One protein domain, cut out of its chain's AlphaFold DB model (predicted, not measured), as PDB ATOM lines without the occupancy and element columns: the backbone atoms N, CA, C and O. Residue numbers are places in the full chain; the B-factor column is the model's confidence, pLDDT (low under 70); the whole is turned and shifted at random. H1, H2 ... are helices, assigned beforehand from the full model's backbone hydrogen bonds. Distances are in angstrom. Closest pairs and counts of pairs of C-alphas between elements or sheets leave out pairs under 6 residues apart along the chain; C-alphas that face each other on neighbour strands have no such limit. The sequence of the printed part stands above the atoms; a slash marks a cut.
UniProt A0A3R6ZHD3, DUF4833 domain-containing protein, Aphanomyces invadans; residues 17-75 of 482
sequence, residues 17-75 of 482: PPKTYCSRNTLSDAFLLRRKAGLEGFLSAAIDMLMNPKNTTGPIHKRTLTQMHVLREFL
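What this domain is: This is residues 17 to 75 of the 482 residues of the protein "DUF4833 domain-containing protein" of Aphanomyces invadans (UniProt A0A3R6ZHD3). What shape appears? A long helix, H1, makes the longest axis, and the leading residues 17 to 29 and the shorter helix H2 fold back on the same side of it from its two ends, as a loose, open frame. What builds it? The 59 printed residues have two named helices, H1 then H2, and no named strand: all helix. How spread is it? It is loose, with a radius of gyration of the C-alphas of 13.7 A and spans of 40 by 21 by 14 A.

How they stand to each other: How do the helices stand? H1, residues 30 to 51, and H2, residues 65 to 75, are close but not clearly touching; their closest C-alphas, of Leu 50 and Gln 67, are 7.1 A apart. They run opposite ways at a shallow tilt of 12 degrees. Are their backbones well formed? In H1 and H2 every O i to N i+4 pair is within hydrogen-bond range.

Where its parts are: Where does H1 begin? C-alpha 30 is at (-79.244, 157.147, 66.604), and H1 is 30.7 A long. Where does H2 end? It is 15.0 A long and ends at C-alpha 75, (-63.113, 144.207, 76.446).

The domain as a whole: How large is it? The two farthest C-alphas, of Ser 28 and Ile 60, are 40.5 A apart. Is it continuous? The printed part has no cut, and the link from H1 to H2, 13 residues, is long. Where is confidence low? pLDDT is under 70 at residues 17 to 28, 30 to 33 and 35.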
ATOM      1  N   PRO A  17     -75.772 144.270  73.605       47.25
ATOM      2  CA  PRO A  17     -74.953 144.639  72.463       47.25
ATOM      3  C   PRO A  17     -73.864 143.572  72.258       47.25
ATOM      4  O   PRO A  17     -73.126 143.284  73.201       47.25
ATOM      5  N   PRO A  18     -73.745 142.954  71.068       48.69
ATOM      6  CA  PRO A  18     -72.619 142.090  70.771       48.69
ATOM      7  C   PRO A  18     -71.317 142.867  70.975       48.69
ATOM      8  O   PRO A  18     -71.234 144.058  70.664       48.69
ATOM      9  N   LYS A  19     -70.288 142.158  71.457       49.84
ATOM     10  CA  LYS A  19     -68.903 142.624  71.676       49.84
ATOM     11  C   LYS A  19     -68.294 143.389  70.475       49.84
ATOM     12  O   LYS A  19     -67.257 144.023  70.598       49.84
ATOM     13  N   THR A  20     -68.955 143.357  69.318       47.31
ATOM     14  CA  THR A  20     -68.602 143.982  68.039       47.31
ATOM     15  C   THR A  20     -69.071 145.436  67.861       47.31
ATOM     16  O   THR A  20     -68.737 146.050  66.852       47.31
ATOM     17  N   TYR A  21     -69.838 146.023  68.792       49.56
ATOM     18  CA  TYR A  21     -70.284 147.424  68.660       49.56
ATOM     19  C   TYR A  21     -69.183 148.458  68.939       49.56
ATOM     20  O   TYR A  21     -69.177 149.519  68.316       49.56
ATOM     21  N   CYS A  22     -68.227 148.148  69.819       46.28
ATOM     22  CA  CYS A  22     -67.102 149.037  70.126       46.28
ATOM     23  C   CYS A  22     -66.106 149.174  68.960       46.28
ATOM     24  O   CYS A  22     -65.363 150.147  68.917       46.28
ATOM     25  N   SER A  23     -66.106 148.244  67.998       46.16
ATOM     26  CA  SER A  23     -65.166 148.227  66.867       46.16
ATOM     27  C   SER A  23     -65.707 148.838  65.568       46.16
ATOM     28  O   SER A  23     -64.973 148.935  64.586       46.16
ATOM     29  N   ARG A  24     -66.978 149.271  65.522       50.81
ATOM     30  CA  ARG A  24     -67.564 149.916  64.332       50.81
ATOM     31  C   ARG A  24     -67.476 151.443  64.432       50.81
ATOM     32  O   ARG A  24     -68.131 152.061  65.273       50.81
ATOM     33  N   ASN A  25     -66.700 152.046  63.527       52.34
ATOM     34  CA  ASN A  25     -66.528 153.502  63.404       52.34
ATOM     35  C   ASN A  25     -67.677 154.201  62.653       52.34
ATOM     36  O   ASN A  25     -67.782 155.422  62.693       52.34
ATOM     37  N   THR A  26     -68.561 153.445  62.000       52.59
ATOM     38  CA  THR A  26     -69.647 153.964  61.156       52.59
ATOM     39  C   THR A  26     -70.998 153.413  61.616       52.59
ATOM     40  O   THR A  26     -71.564 152.496  61.027       52.59
ATOM     41  N   LEU A  27     -71.524 153.950  62.719       58.69
ATOM     42  CA  LEU A  27     -72.905 153.706  63.146       58.69
ATOM     43  C   LEU A  27     -73.737 154.946  62.802       58.69
ATOM     44  O   LEU A  27     -73.523 156.000  63.389       58.69
ATOM     45  N   SER A  28     -74.665 154.833  61.850       58.69
ATOM     46  CA  SER A  28     -75.590 155.913  61.458       58.69
ATOM     47  C   SER A  28     -76.917 155.897  62.230       58.69
ATOM     48  O   SER A  28     -77.694 156.843  62.150       58.69
ATOM     49  N   ASP A  29     -77.184 154.835  62.996       70.94
ATOM     50  CA  ASP A  29     -78.412 154.672  63.775       70.94
ATOM     51  C   ASP A  29     -78.305 155.365  65.148       70.94
ATOM     52  O   ASP A  29     -77.491 154.998  66.005       70.94
ATOM     53  N   ALA A  30     -79.176 156.350  65.380       67.56
ATOM     54  CA  ALA A  30     -79.244 157.147  66.604       67.56
ATOM     55  C   ALA A  30     -79.556 156.337  67.881       67.56
ATOM     56  O   ALA A  30     -79.216 156.761  68.990       67.56
ATOM     57  N   PHE A  31     -80.216 155.180  67.780       68.94
ATOM     58  CA  PHE A  31     -80.437 154.292  68.926       68.94
ATOM     59  C   PHE A  31     -79.150 153.558  69.321       68.94
ATOM     60  O   PHE A  31     -78.804 153.486  70.504       68.94
ATOM     61  N   LEU A  32     -78.410 153.062  68.329       63.59
ATOM     62  CA  LEU A  32     -77.147 152.352  68.537       63.59
ATOM     63  C   LEU A  32     -76.047 153.301  69.028       63.59
ATOM     64  O   LEU A  32     -75.294 152.934  69.928       63.59
ATOM     65  N   LEU A  33     -76.019 154.543  68.531       66.38
ATOM     66  CA  LEU A  33     -75.119 155.596  69.016       66.38
ATOM     67  C   LEU A  33     -75.349 155.928  70.497       66.38
ATOM     68  O   LEU A  33     -74.390 155.991  71.263       66.38
ATOM     69  N   ARG A  34     -76.608 156.065  70.940       70.75
ATOM     70  CA  ARG A  34     -76.927 156.318  72.359       70.75
ATOM     71  C   ARG A  34     -76.513 155.163  73.269       70.75
ATOM     72  O   ARG A  34     -76.020 155.397  74.369       70.75
ATOM     73  N   ARG A  35     -76.675 153.917  72.816       69.25
ATOM     74  CA  ARG A  35     -76.213 152.736  73.564       69.25
ATOM     75  C   ARG A  35     -74.692 152.634  73.618       69.25
ATOM     76  O   ARG A  35     -74.168 152.304  74.678       69.25
ATOM     77  N   LYS A  36     -73.998 152.940  72.518       71.44
ATOM     78  CA  LYS A  36     -72.533 153.025  72.482       71.44
ATOM     79  C   LYS A  36     -72.029 154.082  73.467       71.44
ATOM     80  O   LYS A  36     -71.242 153.737  74.337       71.44
ATOM     81  N   ALA A  37     -72.564 155.303  73.416       75.38
ATOM     82  CA  ALA A  37     -72.194 156.381  74.334       75.38
ATOM     83  C   ALA A  37     -72.482 156.032  75.807       75.38
ATOM     84  O   ALA A  37     -71.671 156.315  76.684       75.38
ATOM     85  N   GLY A  38     -73.610 155.369  76.091       79.25
ATOM     86  CA  GLY A  38     -73.923 154.887  77.440       79.25
ATOM     87  C   GLY A  38     -72.941 153.821  77.938       79.25
ATOM     88  O   GLY A  38     -72.520 153.866  79.092       79.25
ATOM     89  N   LEU A  39     -72.540 152.887  77.069       77.88
ATOM     90  CA  LEU A  39     -71.547 151.863  77.393       77.88
ATOM     91  C   LEU A  39     -70.147 152.463  77.580       77.88
ATOM     92  O   LEU A  39     -69.455 152.092  78.520       77.88
ATOM     93  N   GLU A  40     -69.741 153.403  76.727       78.56
ATOM     94  CA  GLU A  40     -68.476 154.137  76.854       78.56
ATOM     95  C   GLU A  40     -68.436 154.965  78.142       78.56
ATOM     96  O   GLU A  40     -67.438 154.932  78.857       78.56
ATOM     97  N   GLY A  41     -69.537 155.640  78.492       79.69
ATOM     98  CA  GLY A  41     -69.668 156.361  79.758       79.69
ATOM     99  C   GLY A  41     -69.570 155.434  80.971       79.69
ATOM    100  O   GLY A  41     -68.827 155.727  81.909       79.69
ATOM    101  N   PHE A  42     -70.250 154.282  80.933       82.00
ATOM    102  CA  PHE A  42     -70.140 153.257  81.973       82.00
ATOM    103  C   PHE A  42     -68.711 152.718  82.098       82.00
ATOM    104  O   PHE A  42     -68.185 152.644  83.204       82.00
ATOM    105  N   LEU A  43     -68.069 152.371  80.979       81.50
ATOM    106  CA  LEU A  43     -66.700 151.855  80.967       81.50
ATOM    107  C   LEU A  43     -65.697 152.891  81.461       81.50
ATOM    108  O   LEU A  43     -64.837 152.546  82.260       81.50
ATOM    109  N   SER A  44     -65.827 154.147  81.039       82.31
ATOM    110  CA  SER A  44     -64.980 155.245  81.505       82.31
ATOM    111  C   SER A  44     -65.093 155.422  83.020       82.31
ATOM    112  O   SER A  44     -64.080 155.441  83.716       82.31
ATOM    113  N   ALA A  45     -66.319 155.434  83.555       82.56
ATOM    114  CA  ALA A  45     -66.550 155.518  84.995       82.56
ATOM    115  C   ALA A  45     -66.019 154.288  85.751       82.56
ATOM    116  O   ALA A  45     -65.378 154.434  86.788       82.56
ATOM    117  N   ALA A  46     -66.242 153.077  85.231       81.94
ATOM    118  CA  ALA A  46     -65.745 151.843  85.837       81.94
ATOM    119  C   ALA A  46     -64.210 151.786  85.835       81.94
ATOM    120  O   ALA A  46     -63.606 151.449  86.850       81.94
ATOM    121  N   ILE A  47     -63.568 152.161  84.724       84.31
ATOM    122  CA  ILE A  47     -62.110 152.263  84.618       84.31
ATOM    123  C   ILE A  47     -61.594 153.317  85.594       84.31
ATOM    124  O   ILE A  47     -60.643 153.039  86.315       84.31
ATOM    125  N   ASP A  48     -62.218 154.490  85.687       84.38
ATOM    126  CA  ASP A  48     -61.808 155.516  86.647       84.38
ATOM    127  C   ASP A  48     -61.924 155.008  88.099       84.38
ATOM    128  O   ASP A  48     -60.974 155.109  88.875       84.38
ATOM    129  N   MET A  49     -63.019 154.333  88.457       84.12
ATOM    130  CA  MET A  49     -63.183 153.736  89.788       84.12
ATOM    131  C   MET A  49     -62.146 152.644  90.088       84.12
ATOM    132  O   MET A  49     -61.578 152.632  91.182       84.12
ATOM    133  N   LEU A  50     -61.868 151.748  89.137       83.75
ATOM    134  CA  LEU A  50     -60.959 150.607  89.320       83.75
ATOM    135  C   LEU A  50     -59.478 150.975  89.181       83.75
ATOM    136  O   LEU A  50     -58.621 150.297  89.746       83.75
ATOM    137  N   MET A  51     -59.160 152.030  88.427       82.31
ATOM    138  CA  MET A  51     -57.793 152.337  88.001       82.31
ATOM    139  C   MET A  51     -57.264 153.670  88.518       82.31
ATOM    140  O   MET A  51     -56.041 153.824  88.573       82.31
ATOM    141  N   ASN A  52     -58.107 154.643  88.869       83.25
ATOM    142  CA  ASN A  52     -57.639 155.953  89.316       83.25
ATOM    143  C   ASN A  52     -57.374 155.949  90.832       83.25
ATOM    144  O   ASN A  52     -58.326 155.891  91.619       83.25
ATOM    145  N   PRO A  53     -56.104 156.051  91.273       79.31
ATOM    146  CA  PRO A  53     -55.768 156.058  92.695       79.31
ATOM    147  C   PRO A  53     -56.271 157.312  93.423       79.31
ATOM    148  O   PRO A  53     -56.402 157.282  94.639       79.31
ATOM    149  N   LYS A  54     -56.560 158.407  92.701       82.44
ATOM    150  CA  LYS A  54     -57.081 159.653  93.284       82.44
ATOM    151  C   LYS A  54     -58.591 159.620  93.509       82.44
ATOM    152  O   LYS A  54     -59.107 160.429  94.272       82.44
ATOM    153  N   ASN A  55     -59.301 158.722  92.829       80.31
ATOM    154  CA  ASN A  55     -60.736 158.585  93.010       80.31
ATOM    155  C   ASN A  55     -61.002 157.822  94.320       80.31
ATOM    156  O   ASN A  55     -60.498 156.720  94.510       80.31
ATOM    157  N   THR A  56     -61.778 158.398  95.232       76.06
ATOM    158  CA  THR A  56     -62.138 157.771  96.515       76.06
ATOM    159  C   THR A  56     -63.360 156.859  96.414       76.06
ATOM    160  O   THR A  56     -63.624 156.079  97.326       76.06
ATOM    161  N   THR A  57     -64.095 156.920  95.303       77.94
ATOM    162  CA  THR A  57     -65.187 155.993  94.990       77.94
ATOM    163  C   THR A  57     -64.644 154.706  94.360       77.94
ATOM    164  O   THR A  57     -63.638 154.721  93.638       77.94
ATOM    165  N   GLY A  58     -65.309 153.583  94.644       77.56
ATOM    166  CA  GLY A  58     -64.923 152.253  94.165       77.56
ATOM    167  C   GLY A  58     -64.287 151.360  95.244       77.56
ATOM    168  O   GLY A  58     -64.396 151.651  96.436       77.56
ATOM    169  N   PRO A  59     -63.672 150.233  94.844       81.00
ATOM    170  CA  PRO A  59     -63.045 149.302  95.777       81.00
ATOM    171  C   PRO A  59     -61.807 149.912  96.447       81.00
ATOM    172  O   PRO A  59     -61.079 150.703  95.845       81.00
ATOM    173  N   ILE A  60     -61.556 149.494  97.694       83.56
ATOM    174  CA  ILE A  60     -60.415 149.940  98.518       83.56
ATOM    175  C   ILE A  60     -59.089 149.684  97.795       83.56
ATOM    176  O   ILE A  60     -58.199 150.532  97.775       83.56
ATOM    177  N   HIS A  61     -58.960 148.505  97.188       85.94
ATOM    178  CA  HIS A  61     -57.806 148.150  96.376       85.94
ATOM    179  C   HIS A  61     -58.133 148.352  94.905       85.94
ATOM    180  O   HIS A  61     -59.170 147.901  94.423       85.94
ATOM    181  N   LYS A  62     -57.221 149.016  94.201       87.31
ATOM    182  CA  LYS A  62     -57.357 149.392  92.795       87.31
ATOM    183  C   LYS A  62     -56.273 148.724  91.968       87.31
ATOM    184  O   LYS A  62     -55.180 148.475  92.478       87.31
ATOM    185  N   ARG A  63     -56.554 148.488  90.686       87.00
ATOM    186  CA  ARG A  63     -55.652 147.812  89.737       87.00
ATOM    187  C   ARG A  63     -55.224 146.415  90.197       87.00
ATOM    188  O   ARG A  63     -54.082 146.016  89.951       87.00
ATOM    189  N   THR A  64     -56.103 145.689  90.885       90.44
ATOM    190  CA  THR A  64     -55.823 144.287  91.231       90.44
ATOM    191  C   THR A  64     -55.814 143.434  89.963       90.44
ATOM    192  O   THR A  64     -56.463 143.771  88.966       90.44
ATOM    193  N   LEU A  65     -55.096 142.312  89.976       90.31
ATOM    194  CA  LEU A  65     -55.075 141.386  88.846       90.31
ATOM    195  C   LEU A  65     -56.473 140.891  88.492       90.31
ATOM    196  O   LEU A  65     -56.796 140.791  87.315       90.31
ATOM    197  N   THR A  66     -57.315 140.638  89.492       89.06
ATOM    198  CA  THR A  66     -58.699 140.210  89.290       89.06
ATOM    199  C   THR A  66     -59.530 141.291  88.596       89.06
ATOM    200  O   THR A  66     -60.249 140.995  87.644       89.06
ATOM    201  N   GLN A  67     -59.395 142.560  89.002       89.44
ATOM    202  CA  GLN A  67     -60.061 143.683  88.330       89.44
ATOM    203  C   GLN A  67     -59.587 143.820  86.878       89.44
ATOM    204  O   GLN A  67     -60.404 143.976  85.968       89.44
ATOM    205  N   MET A  68     -58.275 143.703  86.648       88.06
ATOM    206  CA  MET A  68     -57.691 143.742  85.306       88.06
ATOM    207  C   MET A  68     -58.132 142.561  84.444       88.06
ATOM    208  O   MET A  68     -58.368 142.736  83.252       88.06
ATOM    209  N   HIS A  69     -58.259 141.376  85.036       88.25
ATOM    210  CA  HIS A  69     -58.749 140.168  84.382       88.25
ATOM    211  C   HIS A  69     -60.181 140.354  83.882       88.25
ATOM    212  O   HIS A  69     -60.439 140.214  82.689       88.25
ATOM    213  N   VAL A  70     -61.088 140.782  84.765       86.00
ATOM    214  CA  VAL A  70     -62.495 141.036  84.413       86.00
ATOM    215  C   VAL A  70     -62.613 142.107  83.329       86.00
ATOM    216  O   VAL A  70     -63.373 141.934  82.376       86.00
ATOM    217  N   LEU A  71     -61.845 143.196  83.435       83.81
ATOM    218  CA  LEU A  71     -61.851 144.265  82.436       83.81
ATOM    219  C   LEU A  71     -61.363 143.770  81.065       83.81
ATOM    220  O   LEU A  71     -61.966 144.101  80.046       83.81
ATOM    221  N   ARG A  72     -60.302 142.957  81.026       82.94
ATOM    222  CA  ARG A  72     -59.756 142.387  79.783       82.94
ATOM    223  C   ARG A  72     -60.719 141.402  79.133       82.94
ATOM    224  O   ARG A  72     -60.996 141.543  77.945       82.94
ATOM    225  N   GLU A  73     -61.287 140.480  79.907       80.94
ATOM    226  CA  GLU A  73     -62.301 139.530  79.427       80.94
ATOM    227  C   GLU A  73     -63.547 140.251  78.888       80.94
ATOM    228  O   GLU A  73     -64.105 139.869  77.851       80.94
ATOM    229  N   PHE A  74     -63.962 141.339  79.547       81.12
ATOM    230  CA  PHE A  74     -65.065 142.173  79.078       81.12
ATOM    231  C   PHE A  74     -64.742 142.863  77.743       81.12
ATOM    232  O   PHE A  74     -65.552 142.819  76.816       81.12
ATOM    233  N   LEU A  75     -63.559 143.474  77.635       79.25
ATOM    234  CA  LEU A  75     -63.113 144.207  76.446       79.25
ATOM    235  C   LEU A  75     -62.610 143.298  75.309       79.25
ATOM    236  O   LEU A  75     -62.378 143.783  74.206       79.25
TER     237      LEU A  75